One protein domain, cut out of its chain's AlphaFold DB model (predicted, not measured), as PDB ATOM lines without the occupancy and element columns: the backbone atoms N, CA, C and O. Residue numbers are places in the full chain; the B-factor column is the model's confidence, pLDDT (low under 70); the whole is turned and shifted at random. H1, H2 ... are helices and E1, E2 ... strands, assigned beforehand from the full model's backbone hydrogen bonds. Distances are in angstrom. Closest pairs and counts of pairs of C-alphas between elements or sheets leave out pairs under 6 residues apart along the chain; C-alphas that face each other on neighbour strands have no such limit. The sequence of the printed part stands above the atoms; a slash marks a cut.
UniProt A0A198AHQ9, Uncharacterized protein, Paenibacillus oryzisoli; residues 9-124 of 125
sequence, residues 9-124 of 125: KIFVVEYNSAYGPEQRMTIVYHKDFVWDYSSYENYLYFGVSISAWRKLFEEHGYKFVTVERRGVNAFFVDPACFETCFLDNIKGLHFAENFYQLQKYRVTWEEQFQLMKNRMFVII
ATOM      1  N   LYS A   9     255.481 389.426 254.076       98.19
ATOM      2  CA  LYS A   9     256.630 388.534 253.846       98.19
ATOM      3  C   LYS A   9     256.257 387.060 253.992       98.19
ATOM      4  O   LYS A   9     256.864 386.207 253.354       98.19
ATOM      5  N   ILE A  10     255.294 386.774 254.868       98.38
ATOM      6  CA  ILE A  10     254.847 385.427 255.219       98.38
ATOM      7  C   ILE A  10     253.323 385.433 255.307       98.38
ATOM      8  O   ILE A  10     252.740 386.329 255.919       98.38
ATOM      9  N   PHE A  11     252.707 384.402 254.745       98.50
ATOM     10  CA  PHE A  11     251.323 384.028 254.990       98.50
ATOM     11  C   PHE A  11     251.264 382.735 255.780       98.50
ATOM     12  O   PHE A  11     252.000 381.787 255.496       98.50
ATOM     13  N   VAL A  12     250.335 382.703 256.729       98.62
ATOM     14  CA  VAL A  12     249.898 381.487 257.407       98.62
ATOM     15  C   VAL A  12     248.396 381.397 257.200       98.62
ATOM     16  O   VAL A  12     247.679 382.344 257.521       98.62
ATOM     17  N   VAL A  13     247.936 380.302 256.608       98.38
ATOM     18  CA  VAL A  13     246.517 380.092 256.297       98.38
ATOM     19  C   VAL A  13     246.076 378.717 256.753       98.38
ATOM     20  O   VAL A  13     246.836 377.754 256.656       98.38
ATOM     21  N   GLU A  14     244.833 378.621 257.210       98.31
ATOM     22  CA  GLU A  14     244.224 377.332 257.501       98.31
ATOM     23  C   GLU A  14     243.804 376.641 256.199       98.31
ATOM     24  O   GLU A  14     243.228 377.266 255.304       98.31
ATOM     25  N   TYR A  15     244.082 375.345 256.083       98.50
ATOM     26  CA  TYR A  15     243.563 374.493 255.017       98.50
ATOM     27  C   TYR A  15     242.763 373.342 255.617       98.50
ATOM     28  O   TYR A  15     243.005 372.900 256.740       98.50
ATOM     29  N   ASN A  16     241.809 372.829 254.849       98.00
ATOM     30  CA  ASN A  16     241.063 371.648 255.236       98.00
ATOM     31  C   ASN A  16     241.763 370.400 254.689       98.00
ATOM     32  O   ASN A  16     241.709 370.109 253.492       98.00
ATOM     33  N   SER A  17     242.438 369.660 255.569       98.12
ATOM     34  CA  SER A  17     243.159 368.445 255.183       98.12
ATOM     35  C   SER A  17     242.249 367.322 254.692       98.12
ATOM     36  O   SER A  17     242.722 366.445 253.979       98.12
ATOM     37  N   ALA A  18     240.958 367.341 255.034       97.69
ATOM     38  CA  ALA A  18     240.011 366.323 254.591       97.69
ATOM     39  C   ALA A  18     239.729 366.384 253.074       97.69
ATOM     40  O   ALA A  18     239.115 365.475 252.531       97.69
ATOM     41  N   TYR A  19     240.201 367.423 252.371       97.50
ATOM     42  CA  TYR A  19     240.177 367.503 250.900       97.50
ATOM     43  C   TYR A  19     241.417 366.886 250.240       97.50
ATOM     44  O   TYR A  19     241.518 366.837 249.015       97.50
ATOM     45  N   GLY A  20     242.366 366.409 251.044       97.50
ATOM     46  CA  GLY A  20     243.593 365.799 250.561       97.50
ATOM     47  C   GLY A  20     244.596 366.789 249.967       97.50
ATOM     48  O   GLY A  20     244.371 368.005 249.929       97.50
ATOM     49  N   PRO A  21     245.750 366.269 249.521       97.56
ATOM     50  CA  PRO A  21     246.840 367.090 249.013       97.56
ATOM     51  C   PRO A  21     246.593 367.607 247.595       97.56
ATOM     52  O   PRO A  21     246.993 368.727 247.293       97.56
ATOM     53  N   GLU A  22     245.927 366.830 246.737       96.62
ATOM     54  CA  GLU A  22     245.905 367.087 245.286       96.62
ATOM     55  C   GLU A  22     244.699 367.896 244.816       96.62
ATOM     56  O   GLU A  22     244.790 368.677 243.868       96.62
ATOM     57  N   GLN A  23     243.547 367.718 245.461       94.88
ATOM     58  CA  GLN A  23     242.329 368.364 245.001       94.88
ATOM     59  C   GLN A  23     242.436 369.872 245.165       94.88
ATOM     60  O   GLN A  23     242.844 370.372 246.211       94.88
ATOM     61  N   ARG A  24     242.041 370.617 244.135       97.00
ATOM     62  CA  ARG A  24     242.121 372.075 244.103       97.00
ATOM     63  C   ARG A  24     240.721 372.674 244.199       97.00
ATOM     64  O   ARG A  24     240.092 372.973 243.189       97.00
ATOM     65  N   MET A  25     240.209 372.795 245.419       97.25
ATOM     66  CA  MET A  25     238.815 373.159 245.638       97.25
ATOM     67  C   MET A  25     238.579 373.942 246.925       97.25
ATOM     68  O   MET A  25     239.362 373.886 247.873       97.25
ATOM     69  N   THR A  26     237.456 374.646 246.952       97.81
ATOM     70  CA  THR A  26     236.891 375.317 248.124       97.81
ATOM     71  C   THR A  26     235.391 375.049 248.188       97.81
ATOM     72  O   THR A  26     234.775 374.665 247.191       97.81
ATOM     73  N   ILE A  27     234.778 375.259 249.350       96.31
ATOM     74  CA  ILE A  27     233.315 375.278 249.452       96.31
ATOM     75  C   ILE A  27     232.719 376.467 248.683       96.31
ATOM     76  O   ILE A  27     233.397 377.469 248.435       96.31
ATOM     77  N   VAL A  28     231.433 376.376 248.335       95.12
ATOM     78  CA  VAL A  28     230.685 377.498 247.749       95.12
ATOM     79  C   VAL A  28     230.535 378.603 248.794       95.12
ATOM     80  O   VAL A  28     230.147 378.345 249.934       95.12
ATOM     81  N   TYR A  29     230.839 379.843 248.409       94.38
ATOM     82  CA  TYR A  29     230.666 380.980 249.304       94.38
ATOM     83  C   TYR A  29     229.180 381.230 249.583       94.38
ATOM     84  O   TYR A  29     228.389 381.464 248.669       94.38
ATOM     85  N   HIS A  30     228.828 381.255 250.866       93.88
ATOM     86  CA  HIS A  30     227.527 381.690 251.347       93.88
ATOM     87  C   HIS A  30     227.732 382.702 252.474       93.88
ATOM     88  O   HIS A  30     228.433 382.419 253.442       93.88
ATOM     89  N   LYS A  31     227.099 383.877 252.360       95.75
ATOM     90  CA  LYS A  31     227.220 384.961 253.354       95.75
ATOM     91  C   LYS A  31     226.753 384.554 254.761       95.75
ATOM     92  O   LYS A  31     227.273 385.070 255.741       95.75
ATOM     93  N   ASP A  32     225.806 383.619 254.832       94.94
ATOM     94  CA  ASP A  32     225.194 383.129 256.071       94.94
ATOM     95  C   ASP A  32     225.763 381.754 256.475       94.94
ATOM     96  O   ASP A  32     225.143 381.022 257.244       94.94
ATOM     97  N   PHE A  33     226.916 381.357 255.919       93.19
ATOM     98  CA  PHE A  33     227.556 380.091 256.267       93.19
ATOM     99  C   PHE A  33     227.934 380.075 257.750       93.19
ATOM    100  O   PHE A  33     228.711 380.906 258.222       93.19
ATOM    101  N   VAL A  34     227.428 379.072 258.462       92.94
ATOM    102  CA  VAL A  34     227.855 378.720 259.813       92.94
ATOM    103  C   VAL A  34     228.428 377.317 259.738       92.94
ATOM    104  O   VAL A  34     227.800 376.422 259.168       92.94
ATOM    105  N   TRP A  35     229.626 377.124 260.291       91.44
ATOM    106  CA  TRP A  35     230.222 375.797 260.339       91.44
ATOM    107  C   TRP A  35     229.359 374.887 261.218       91.44
ATOM    108  O   TRP A  35     229.216 375.110 262.420       91.44
ATOM    109  N   ASP A  36     228.739 373.896 260.584       90.12
ATOM    110  CA  ASP A  36     227.797 372.994 261.224       90.12
ATOM    111  C   ASP A  36     228.503 371.749 261.778       90.12
ATOM    112  O   ASP A  36     229.127 370.975 261.051       90.12
ATOM    113  N   TYR A  37     228.360 371.547 263.085       91.12
ATOM    114  CA  TYR A  37     228.940 370.433 263.827       91.12
ATOM    115  C   TYR A  37     227.936 369.297 264.101       91.12
ATOM    116  O   TYR A  37     228.275 368.353 264.817       91.12
ATOM    117  N   SER A  38     226.710 369.384 263.569       90.56
ATOM    118  CA  SER A  38     225.593 368.475 263.868       90.56
ATOM    119  C   SER A  38     225.762 367.061 263.313       90.56
ATOM    120  O   SER A  38     225.195 366.116 263.860       90.56
ATOM    121  N   SER A  39     226.556 366.890 262.254       91.12
ATOM    122  CA  SER A  39     226.801 365.596 261.619       91.12
ATOM    123  C   SER A  39     228.275 365.408 261.260       91.12
ATOM    124  O   SER A  39     229.038 366.367 261.115       91.12
ATOM    125  N   TYR A  40     228.686 364.145 261.109       88.06
ATOM    126  CA  TYR A  40     230.055 363.792 260.726       88.06
ATOM    127  C   TYR A  40     230.439 364.369 259.352       88.06
ATOM    128  O   TYR A  40     231.562 364.839 259.192       88.06
ATOM    129  N   GLU A  41     229.520 364.384 258.386       91.25
ATOM    130  CA  GLU A  41     229.741 364.970 257.056       91.25
ATOM    131  C   GLU A  41     229.825 366.506 257.092       91.25
ATOM    132  O   GLU A  41     230.728 367.083 256.487       91.25
ATOM    133  N   ASN A  42     228.945 367.179 257.846       92.00
ATOM    134  CA  ASN A  42     228.908 368.643 257.906       92.00
ATOM    135  C   ASN A  42     230.147 369.203 258.609       92.00
ATOM    136  O   ASN A  42     230.710 370.205 258.172       92.00
ATOM    137  N   TYR A  43     230.634 368.497 259.631       94.75
ATOM    138  CA  TYR A  43     231.832 368.880 260.369       94.75
ATOM    139  C   TYR A  43     233.085 368.928 259.474       94.75
ATOM    140  O   TYR A  43     233.983 369.727 259.733       94.75
ATOM    141  N   LEU A  44     233.155 368.118 258.411       96.44
ATOM    142  CA  LEU A  44     234.286 368.099 257.473       96.44
ATOM    143  C   LEU A  44     234.151 369.113 256.326       96.44
ATOM    144  O   LEU A  44     235.136 369.385 255.647       96.44
ATOM    145  N   TYR A  45     232.966 369.686 256.110       96.25
ATOM    146  CA  TYR A  45     232.676 370.543 254.962       96.25
ATOM    147  C   TYR A  45     232.853 372.031 255.302       96.25
ATOM    148  O   TYR A  45     231.914 372.728 255.685       96.25
ATOM    149  N   PHE A  46     234.083 372.525 255.160       95.81
ATOM    150  CA  PHE A  46     234.440 373.932 255.367       95.81
ATOM    151  C   PHE A  46     235.725 374.313 254.623       95.81
ATOM    152  O   PHE A  46     236.540 373.459 254.271       95.81
ATOM    153  N   GLY A  47     235.938 375.610 254.414       95.94
ATOM    154  CA  GLY A  47     237.221 376.133 253.951       95.94
ATOM    155  C   GLY A  47     237.657 375.621 252.575       95.94
ATOM    156  O   GLY A  47     236.844 375.419 251.670       95.94
ATOM    157  N   VAL A  48     238.967 375.446 252.427       97.81
ATOM    158  CA  VAL A  48     239.665 375.327 251.143       97.81
ATOM    159  C   VAL A  48     240.812 374.321 251.239       97.81
ATOM    160  O   VAL A  48     241.397 374.126 252.307       97.81
ATOM    161  N   SER A  49     241.121 373.653 250.131       98.19
ATOM    162  CA  SER A  49     242.189 372.658 250.063       98.19
ATOM    163  C   SER A  49     243.579 373.297 249.992       98.19
ATOM    164  O   SER A  49     243.752 374.434 249.545       98.19
ATOM    165  N   ILE A  50     244.613 372.538 250.373       98.62
ATOM    166  CA  ILE A  50     245.998 373.028 250.303       98.62
ATOM    167  C   ILE A  50     246.426 373.361 248.870       98.62
ATOM    168  O   ILE A  50     247.104 374.362 248.637       98.62
ATOM    169  N   SER A  51     245.999 372.562 247.891       98.44
ATOM    170  CA  SER A  51     246.336 372.800 246.487       98.44
ATOM    171  C   SER A  51     245.648 374.036 245.911       98.44
ATOM    172  O   SER A  51     246.231 374.705 245.057       98.44
ATOM    173  N   ALA A  52     244.455 374.398 246.399       98.38
ATOM    174  CA  ALA A  52     243.810 375.661 246.038       98.38
ATOM    175  C   ALA A  52     244.565 376.869 246.610       98.38
ATOM    176  O   ALA A  52     244.810 377.827 245.877       98.38
ATOM    177  N   TRP A  53     245.034 376.796 247.861       98.25
ATOM    178  CA  TRP A  53     245.912 377.836 248.404       98.25
ATOM    179  C   TRP A  53     247.206 377.984 247.614       98.25
ATOM    180  O   TRP A  53     247.593 379.101 247.284       98.25
ATOM    181  N   ARG A  54     247.867 376.867 247.285       98.31
ATOM    182  CA  ARG A  54     249.097 376.879 246.483       98.31
ATOM    183  C   ARG A  54     248.911 377.608 245.167       98.31
ATOM    184  O   ARG A  54     249.710 378.487 244.872       98.31
ATOM    185  N   LYS A  55     247.837 377.298 244.442       97.94
ATOM    186  CA  LYS A  55     247.503 377.960 243.182       97.94
ATOM    187  C   LYS A  55     247.321 379.466 243.358       97.94
ATOM    188  O   LYS A  55     247.989 380.231 242.673       97.94
ATOM    189  N   LEU A  56     246.488 379.886 244.314       97.06
ATOM    190  CA  LEU A  56     246.243 381.308 244.563       97.06
ATOM    191  C   LEU A  56     247.544 382.057 244.882       97.06
ATOM    192  O   LEU A  56     247.804 383.127 244.337       97.06
ATOM    193  N   PHE A  57     248.362 381.515 245.782       97.81
ATOM    194  CA  PHE A  57     249.596 382.167 246.204       97.81
ATOM    195  C   PHE A  57     250.661 382.172 245.102       97.81
ATOM    196  O   PHE A  57     251.339 383.185 244.936       97.81
ATOM    197  N   GLU A  58     250.762 381.105 244.311       97.44
ATOM    198  CA  GLU A  58     251.647 381.030 243.144       97.44
ATOM    199  C   GLU A  58     251.313 382.112 242.107       97.44
ATOM    200  O   GLU A  58     252.212 382.818 241.655       97.44
ATOM    201  N   GLU A  59     250.030 382.329 241.803       96.56
ATOM    202  CA  GLU A  59     249.578 383.396 240.891       96.56
ATOM    203  C   GLU A  59     249.957 384.799 241.370       96.56
ATOM    204  O   GLU A  59     250.133 385.715 240.570       96.56
ATOM    205  N   HIS A  60     250.134 384.957 242.680       96.75
ATOM    206  CA  HIS A  60     250.567 386.200 243.305       96.75
ATOM    207  C   HIS A  60     252.072 386.208 243.618       96.75
ATOM    208  O   HIS A  60     252.535 387.061 244.376       96.75
ATOM    209  N   GLY A  61     252.855 385.276 243.071       97.19
ATOM    210  CA  GLY A  61     254.310 385.233 243.227       97.19
ATOM    211  C   GLY A  61     254.784 384.878 244.637       97.19
ATOM    212  O   GLY A  61     255.834 385.353 245.066       97.19
ATOM    213  N   TYR A  62     254.007 384.107 245.396       98.31
ATOM    214  CA  TYR A  62     254.421 383.532 246.679       98.31
ATOM    215  C   TYR A  62     254.859 382.076 246.505       98.31
ATOM    216  O   TYR A  62     254.297 381.329 245.708       98.31
ATOM    217  N   LYS A  63     255.842 381.651 247.303       98.06
ATOM    218  CA  LYS A  63     256.344 380.270 247.337       98.06
ATOM    219  C   LYS A  63     255.699 379.518 248.499       98.06
ATOM    220  O   LYS A  63     255.758 379.980 249.638       98.06
ATOM    221  N   PHE A  64     255.120 378.347 248.233       98.50
ATOM    222  CA  PHE A  64     254.748 377.404 249.291       98.50
ATOM    223  C   PHE A  64     256.004 376.883 249.994       98.50
ATOM    224  O   PHE A  64     256.955 376.470 249.333       98.50
ATOM    225  N   VAL A  65     255.985 376.866 251.326       98.44
ATOM    226  CA  VAL A  65     257.102 376.374 252.139       98.44
ATOM    227  C   VAL A  65     256.761 375.037 252.774       98.44
ATOM    228  O   VAL A  65     257.471 374.054 252.575       98.44
ATOM    229  N   THR A  66     255.694 374.989 253.570       98.62
ATOM    230  CA  THR A  66     255.333 373.782 254.312       98.62
ATOM    231  C   THR A  66     253.913 373.847 254.870       98.62
ATOM    232  O   THR A  66     253.279 374.901 254.851       98.62
ATOM    233  N   VAL A  67     253.428 372.728 255.399       98.75
ATOM    234  CA  VAL A  67     252.327 372.686 256.364       98.75
ATOM    235  C   VAL A  67     252.854 372.289 257.739       98.75
ATOM    236  O   VAL A  67     253.864 371.590 257.856       98.75
ATOM    237  N   GLU A  68     252.174 372.715 258.797       97.81
ATOM    238  CA  GLU A  68     252.487 372.228 260.138       97.81
ATOM    239  C   GLU A  68     251.930 370.811 260.384       97.81
ATOM    240  O   GLU A  68     251.057 370.316 259.674       97.81
ATOM    241  N   ARG A  69     252.477 370.125 261.393       97.75
ATOM    242  CA  ARG A  69     252.281 368.680 261.615       97.75
ATOM    243  C   ARG A  69     250.881 368.283 262.091       97.75
ATOM    244  O   ARG A  69     250.550 367.105 262.027       97.75
ATOM    245  N   ARG A  70     250.093 369.217 262.619       98.06
ATOM    246  CA  ARG A  70     248.710 369.011 263.067       98.06
ATOM    247  C   ARG A  70     247.698 369.154 261.936       98.06
ATOM    248  O   ARG A  70     246.522 368.976 262.232       98.06
ATOM    249  N   GLY A  71     248.125 369.437 260.702       98.06
ATOM    250  CA  GLY A  71     247.277 369.449 259.512       98.06
ATOM    251  C   GLY A  71     246.256 370.585 259.453       98.06
ATOM    252  O   GLY A  71     245.158 370.396 258.935       98.06
ATOM    253  N   VAL A  72     246.588 371.737 260.034       98.25
ATOM    254  CA  VAL A  72     245.751 372.941 260.080       98.25
ATOM    255  C   VAL A  72     246.352 374.043 259.220       98.25
ATOM    256  O   VAL A  72     245.672 374.569 258.349       98.25
ATOM    257  N   ASN A  73     247.619 374.402 259.448       98.75
ATOM    258  CA  ASN A  73     248.207 375.606 258.853       98.75
ATOM    259  C   ASN A  73     249.190 375.310 257.721       98.75
ATOM    260  O   ASN A  73     250.019 374.404 257.813       98.75
ATOM    261  N   ALA A  74     249.147 376.151 256.693       98.75
ATOM    262  CA  ALA A  74     250.073 376.189 255.574       98.75
ATOM    263  C   ALA A  74     250.832 377.517 255.531       98.75
ATOM    264  O   ALA A  74     250.271 378.572 255.825       98.75
ATOM    265  N   PHE A  75     252.104 377.452 255.143       98.75
ATOM    266  CA  PHE A  75     253.043 378.567 255.164       98.75
ATOM    267  C   PHE A  75     253.487 378.912 253.748       98.75
ATOM    268  O   PHE A  75     253.972 378.051 253.007       98.75
ATOM    269  N   PHE A  76     253.366 380.190 253.405       98.69
ATOM    270  CA  PHE A  76     253.798 380.748 252.129       98.69
ATOM    271  C   PHE A  76     254.668 381.974 252.379       98.69
ATOM    272  O   PHE A  76     254.461 382.691 253.358       98.69
ATOM    273  N   VAL A  77     255.637 382.225 251.507       98.62
ATOM    274  CA  VAL A  77     256.585 383.336 251.662       98.62
ATOM    275  C   VAL A  77     256.721 384.134 250.384       98.62
ATOM    276  O   VAL A  77     256.582 383.593 249.286       98.62
ATOM    277  N   ASP A  78     257.004 385.423 250.533       98.31
ATOM    278  CA  ASP A  78     257.501 386.235 249.433       98.31
ATOM    279  C   ASP A  78     258.975 385.872 249.189       98.31
ATOM    280  O   ASP A  78     259.815 386.208 250.032       98.31
ATOM    281  N   PRO A  79     259.328 385.199 248.078       98.12
ATOM    282  CA  PRO A  79     260.703 384.772 247.841       98.12
ATOM    283  C   PRO A  79     261.687 385.947 247.744       98.12
ATOM    284  O   PRO A  79     262.865 385.754 248.018       98.12
ATOM    285  N   ALA A  80     261.231 387.168 247.434       97.62
ATOM    286  CA  ALA A  80     262.090 388.354 247.386       97.62
ATOM    287  C   ALA A  80     262.600 388.801 248.771       97.62
ATOM    288  O   ALA A  80     263.526 389.604 248.867       97.62
ATOM    289  N   CYS A  81     261.994 388.301 249.852       98.25
ATOM    290  CA  CYS A  81     262.318 388.689 251.223       98.25
ATOM    291  C   CYS A  81     263.293 387.738 251.935       98.25
ATOM    292  O   CYS A  81     263.602 387.976 253.105       98.25
ATOM    293  N   PHE A  82     263.747 386.666 251.280       98.12
ATOM    294  CA  PHE A  82     264.586 385.629 251.884       98.12
ATOM    295  C   PHE A  82     265.694 385.193 250.927       98.12
ATOM    296  O   PHE A  82     265.541 385.247 249.710       98.12
ATOM    297  N   GLU A  83     266.808 384.714 251.476       98.12
ATOM    298  CA  GLU A  83     267.871 384.128 250.664       98.12
ATOM    299  C   GLU A  83     267.388 382.840 249.982       98.12
ATOM    300  O   GLU A  83     266.808 381.957 250.621       98.12
ATOM    301  N   THR A  84     267.671 382.699 248.686       96.75
ATOM    302  CA  THR A  84     267.288 381.512 247.906       96.75
ATOM    303  C   THR A  84     267.849 380.230 248.517       96.75
ATOM    304  O   THR A  84     267.118 379.258 248.692       96.75
ATOM    305  N   CYS A  85     269.121 380.247 248.936       97.44
ATOM    306  CA  CYS A  85     269.755 379.094 249.571       97.44
ATOM    307  C   CYS A  85     269.080 378.715 250.895       97.44
ATOM    308  O   CYS A  85     268.980 377.530 251.199       97.44
ATOM    309  N   PHE A  86     268.573 379.679 251.667       97.38
ATOM    310  CA  PHE A  86     267.799 379.385 252.867       97.38
ATOM    311  C   PHE A  86     266.499 378.667 252.500       97.38
ATOM    312  O   PHE A  86     266.242 377.582 253.018       97.38
ATOM    313  N   LEU A  87     265.717 379.226 251.569       97.06
ATOM    314  CA  LEU A  87     264.427 378.658 251.171       97.06
ATOM    315  C   LEU A  87     264.553 377.255 250.567       97.06
ATOM    316  O   LEU A  87     263.710 376.403 250.838       97.06
ATOM    317  N   ASP A  88     265.583 377.009 249.761       94.81
ATOM    318  CA  ASP A  88     265.792 375.720 249.092       94.81
ATOM    319  C   ASP A  88     266.276 374.621 250.047       94.81
ATOM    320  O   ASP A  88     266.094 373.436 249.774       94.81
ATOM    321  N   ASN A  89     266.845 374.997 251.197       97.38
ATOM    322  CA  ASN A  89     267.266 374.053 252.232       97.38
ATOM    323  C   ASN A  89     266.168 373.741 253.265       97.38
ATOM    324  O   ASN A  89     266.382 372.897 254.142       97.38
ATOM    325  N   ILE A  90     264.988 374.371 253.180       96.56
ATOM    326  CA  ILE A  90     263.868 374.047 254.070       96.56
ATOM    327  C   ILE A  90     263.312 372.665 253.714       96.56
ATOM    328  O   ILE A  90     262.772 372.440 252.634       96.56
ATOM    329  N   LYS A  91     263.378 371.742 254.676       96.44
ATOM    330  CA  LYS A  91     262.770 370.409 254.582       96.44
ATOM    331  C   LYS A  91     261.410 370.409 255.274       96.44
ATOM    332  O   LYS A  91     261.307 370.100 256.461       96.44
ATOM    333  N   GLY A  92     260.387 370.820 254.531       96.06
ATOM    334  CA  GLY A  92     259.007 370.906 254.999       96.06
ATOM    335  C   GLY A  92     258.154 369.683 254.652       96.06
ATOM    336  O   GLY A  92     258.495 368.877 253.793       96.06
ATOM    337  N   LEU A  93     256.998 369.576 255.305       98.19
ATOM    338  CA  LEU A  93     255.901 368.723 254.856       98.19
ATOM    339  C   LEU A  93     255.136 369.387 253.712       98.19
ATOM    340  O   LEU A  93     254.863 370.589 253.760       98.19
ATOM    341  N   HIS A  94     254.727 368.586 252.728       97.69
ATOM    342  CA  HIS A  94     253.828 369.021 251.658       97.69
ATOM    343  C   HIS A  94     252.351 368.879 252.030       97.69
ATOM    344  O   HIS A  94     251.514 369.560 251.441       97.69
ATOM    345  N   PHE A  95     252.039 368.000 252.979       98.56
ATOM    346  CA  PHE A  95     250.694 367.727 253.454       98.56
ATOM    347  C   PHE A  95     250.766 367.049 254.826       98.56
ATOM    348  O   PHE A  95     251.728 366.339 255.126       98.56
ATOM    349  N   ALA A  96     249.750 367.289 255.644       98.44
ATOM    350  CA  ALA A  96     249.516 366.627 256.914       98.44
ATOM    351  C   ALA A  96     248.006 366.541 257.139       98.44
ATOM    352  O   ALA A  96     247.268 367.479 256.822       98.44
ATOM    353  N   GLU A  97     247.544 365.424 257.683       98.00
ATOM    354  CA  GLU A  97     246.150 365.276 258.081       98.00
ATOM    355  C   GLU A  97     245.892 365.994 259.398       98.00
ATOM    356  O   GLU A  97     246.745 366.029 260.292       98.00
ATOM    357  N   ASN A  98     244.696 366.558 259.529       98.31
ATOM    358  CA  ASN A  98     244.286 367.220 260.744       98.31
ATOM    359  C   ASN A  98     244.242 366.201 261.883       98.31
ATOM    360  O   ASN A  98     243.420 365.282 261.884       98.31
ATOM    361  N   PHE A  99     245.110 366.384 262.877       97.75
ATOM    362  CA  PHE A  99     245.263 365.419 263.965       97.75
ATOM    363  C   PHE A  99     243.953 365.200 264.733       97.75
ATOM    364  O   PHE A  99     243.625 364.075 265.100       97.75
ATOM    365  N   TYR A 100     243.176 366.263 264.957       96.62
ATOM    366  CA  TYR A 100     241.896 366.156 265.650       96.62
ATOM    367  C   TYR A 100     240.861 365.394 264.813       96.62
ATOM    368  O   TYR A 100     240.175 364.521 265.344       96.62
ATOM    369  N   GLN A 101     240.760 365.684 263.512       96.50
ATOM    370  CA  GLN A 101     239.863 364.950 262.612       96.50
ATOM    371  C   GLN A 101     240.269 363.473 262.539       96.50
ATOM    372  O   GLN A 101     239.426 362.602 262.730       96.50
ATOM    373  N   LEU A 102     241.560 363.164 262.413       96.56
ATOM    374  CA  LEU A 102     242.034 361.781 262.425       96.56
ATOM    375  C   LEU A 102     241.641 361.047 263.721       96.56
ATOM    376  O   LEU A 102     241.155 359.922 263.666       96.56
ATOM    377  N   GLN A 103     241.768 361.687 264.889       96.44
ATOM    378  CA  GLN A 103     241.344 361.094 266.167       96.44
ATOM    379  C   GLN A 103     239.822 360.915 266.274       96.44
ATOM    380  O   GLN A 103     239.349 359.912 266.816       96.44
ATOM    381  N   LYS A 104     239.048 361.879 265.764       95.88
ATOM    382  CA  LYS A 104     237.581 361.874 265.823       95.88
ATOM    383  C   LYS A 104     236.957 360.853 264.871       95.88
ATOM    384  O   LYS A 104     236.008 360.176 265.258       95.88
ATOM    385  N   TYR A 105     237.469 360.756 263.647       96.31
ATOM    386  CA  TYR A 105     236.903 359.920 262.586       96.31
ATOM    387  C   TYR A 105     237.573 358.549 262.496       96.31
ATOM    388  O   TYR A 105     236.922 357.595 262.085       96.31
ATOM    389  N   ARG A 106     238.837 358.437 262.932       97.00
ATOM    390  CA  ARG A 106     239.647 357.202 262.911       97.00
ATOM    391  C   ARG A 106     239.809 356.587 261.520       97.00
ATOM    392  O   ARG A 106     239.990 355.381 261.395       97.00
ATOM    393  N   VAL A 107     239.746 357.439 260.507       97.06
ATOM    394  CA  VAL A 107     239.847 357.111 259.087       97.06
ATOM    395  C   VAL A 107     240.690 358.177 258.393       97.06
ATOM    396  O   VAL A 107     240.790 359.304 258.901       97.06
ATOM    397  N   THR A 108     241.306 357.836 257.267       97.62
ATOM    398  CA  THR A 108     242.176 358.766 256.528       97.62
ATOM    399  C   THR A 108     241.366 359.860 255.831       97.62
ATOM    400  O   THR A 108     240.133 359.815 255.775       97.62
ATOM    401  N   TRP A 109     242.038 360.868 255.282       97.38
ATOM    402  CA  TRP A 109     241.422 361.955 254.536       97.38
ATOM    403  C   TRP A 109     240.655 361.425 253.324       97.38
ATOM    404  O   TRP A 109     239.615 361.984 252.997       97.38
ATOM    405  N   GLU A 110     241.108 360.339 252.685       97.88
ATOM    406  CA  GLU A 110     240.407 359.720 251.557       97.88
ATOM    407  C   GLU A 110     239.003 359.277 251.975       97.88
ATOM    408  O   GLU A 110     238.018 359.581 251.300       97.88
ATOM    409  N   GLU A 111     238.906 358.584 253.108       97.81
ATOM    410  CA  GLU A 111     237.648 358.091 253.665       97.81
ATOM    411  C   GLU A 111     236.794 359.239 254.218       97.81
ATOM    412  O   GLU A 111     235.585 359.278 253.982       97.81
ATOM    413  N   GLN A 112     237.409 360.226 254.879       97.31
ATOM    414  CA  GLN A 112     236.732 361.450 255.319       97.31
ATOM    415  C   GLN A 112     236.127 362.208 254.129       97.31
ATOM    416  O   GLN A 112     234.975 362.641 254.193       97.31
ATOM    417  N   PHE A 113     236.852 362.318 253.015       96.94
ATOM    418  CA  PHE A 113     236.368 362.957 251.796       96.94
ATOM    419  C   PHE A 113     235.139 362.244 251.226       96.94
ATOM    420  O   PHE A 113     234.193 362.900 250.783       96.94
ATOM    421  N   GLN A 114     235.090 360.908 251.293       97.00
ATOM    422  CA  GLN A 114     233.922 360.154 250.828       97.00
ATOM    423  C   GLN A 114     232.631 360.523 251.569       97.00
ATOM    424  O   GLN A 114     231.566 360.472 250.952       97.00
ATOM    425  N   LEU A 115     232.709 360.935 252.841       95.75
ATOM    426  CA  LEU A 115     231.542 361.355 253.630       95.75
ATOM    427  C   LEU A 115     230.893 362.634 253.088       95.75
ATOM    428  O   LEU A 115     229.704 362.851 253.278       95.75
ATOM    429  N   MET A 116     231.659 363.473 252.393       93.75
ATOM    430  CA  MET A 116     231.212 364.776 251.891       93.75
ATOM    431  C   MET A 116     231.276 364.902 250.368       93.75
ATOM    432  O   MET A 116     231.008 365.974 249.835       93.75
ATOM    433  N   LYS A 117     231.559 363.815 249.642       89.69
ATOM    434  CA  LYS A 117     231.718 363.819 248.175       89.69
ATOM    435  C   LYS A 117     230.506 364.343 247.399       89.69
ATOM    436  O   LYS A 117     230.650 364.792 246.270       89.69
ATOM    437  N   ASN A 118     229.316 364.264 248.000       91.88
ATOM    438  CA  ASN A 118     228.063 364.727 247.402       91.88
ATOM    439  C   ASN A 118     227.767 366.207 247.705       91.88
ATOM    440  O   ASN A 118     226.742 366.731 247.270       91.88
ATOM    441  N   ARG A 119     228.620 366.885 248.481       94.00
ATOM    442  CA  ARG A 119     228.503 368.321 248.744       94.00
ATOM    443  C   ARG A 119     228.983 369.113 247.530       94.00
ATOM    444  O   ARG A 119     229.737 368.620 246.698       94.00
ATOM    445  N   MET A 120     228.545 370.365 247.432       94.94
ATOM    446  CA  MET A 120     228.971 371.241 246.342       94.94
ATOM    447  C   MET A 120     230.381 371.775 246.598       94.94
ATOM    448  O   MET A 120     230.657 372.304 247.670       94.94
ATOM    449  N   PHE A 121     231.255 371.715 245.606       96.38
ATOM    450  CA  PHE A 121     232.585 372.316 245.675       96.38
ATOM    451  C   PHE A 121     232.805 373.221 244.468       96.38
ATOM    452  O   PHE A 121     232.281 372.967 243.384       96.38
ATOM    453  N   VAL A 122     233.598 374.269 244.660       97.12
ATOM    454  CA  VAL A 122     234.119 375.110 243.584       97.12
ATOM    455  C   VAL A 122     235.535 374.648 243.286       97.12
ATOM    456  O   VAL A 122     236.389 374.652 244.174       97.12
ATOM    457  N   ILE A 123     235.781 374.250 242.039       96.38
ATOM    458  CA  ILE A 123     237.123 373.918 241.559       96.38
ATOM    459  C   ILE A 123     237.847 375.215 241.212       96.38
ATOM    460  O   ILE A 123     237.301 376.068 240.512       96.38
ATOM    461  N   ILE A 124     239.071 375.363 241.709       93.31
ATOM    462  CA  ILE A 124     239.949 376.473 241.332       93.31
ATOM    463  C   ILE A 124     240.786 375.990 240.149       93.31
ATOM    464  O   ILE A 124     241.372 374.915 240.229       93.31
TER     465      ILE A 124
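This is residues 9 to 124 of the 125 residues of an uncharacterized protein of Paenibacillus oryzisoli (UniProt A0A198AHQ9). The model is a slab of two unlike parts: a small three-stranded sheet, E1, E4 and E3, with helix H2 packed lengthwise over one face, and next to it a looser part where a two-stranded ribbon, E2 and E5, and the short helices H1, H4 and H5 are joined by loops. The small helix H3 lies at one end of the long axis, and H1, with the loop before it, lies toward the other; H2 reaches from the sheet to E2 of the ribbon. The printed part has 116 residues, with five named helices and five named strands in the order E1 E2 H1 H2 E3 E4 H3 H4 H5 E5; the class is mixed, helices and strands, and under half of the residues are in named elements. The sheets E1 - E4 - E3 and E2 - E5 are antiparallel. The whole is compact, with a radius of gyration of the C-alphas of 15.1 A, and only just elongated, with spans of 47 by 31 by 20 A.

Find C-alpha 10 at (254.847, 385.427, 255.219); from there E1, residues 10 to 14, runs 13.5 A. E2 is residues 25 to 27, and after it come H1, residues 40 to 44, and H2, residues 50 to 59. H2 is the longest helix: look for C-alpha 50 at (245.998, 373.028, 250.303), from which it covers 14.5 A. E3, residues 63 to 67, runs 12.5 A and E4, residues 73 to 77, runs 13.5 A. Next you meet H3, residues 84 to 88; H4, residues 99 to 105, 10.1 A long; and H5, residues 109 to 116, 10.9 A long. E5, residues 121 to 123, ends at C-alpha 123, (237.123, 373.918, 241.559).

Begin at the sheet, where E4 is the inner strand and E1 and E3 are edge strands. E1 and E4 are antiparallel at 157 degrees; look for N 11 and O 76, 2.8 A apart and within hydrogen-bond range. E3 and E4 form a hairpin, antiparallel at 156 degrees, with N 65 and O 75 within range at 2.9 A. H2 is on this sheet at a height of 9.3 A, over E4, and runs along the strands, at 16 degrees to E4 on the local plane; sheet and helix make two layers, helices on one face of a sheet. The closest C-alphas of H2 and E3 are those of Arg 54 and Phe 64, 6.3 A apart. H3 only grazes the sheet, with its residues 87 to 88. Walk outward to E2, where the C-alphas of Met 25 and Ala 52, the closest of E2 and H2, are 5.6 A apart. E2 and E5 are antiparallel at 147 degrees, with N 122 and O 26 within range at 2.8 A. H1 and H5 touch, closest at the C-alphas of Glu 41 and Leu 115, 5.3 A. H4 and H5 are close but not clearly touching, at a steep tilt of 54 degrees, the same way; their closest C-alphas, of Tyr 105 and Gln 112, are 7.4 A apart. H1 and H4 are near each other, while H2 and H5 are apart. In H2, H3 and H4 every O i to N i+4 pair is within hydrogen-bond range; H5 has 2 of 4, and H1 has 0 of 1, with 1 of its 2 O i to N i+3 pairs within range.

The two C-alphas farthest apart are those of Ser 38 and Cys 85, 47.6 A. The printed part has no cut, and its one long link is residues 28 to 39, between E2 and H1. The mean pLDDT of the printed part is 96.6, and no printed residue is under 70.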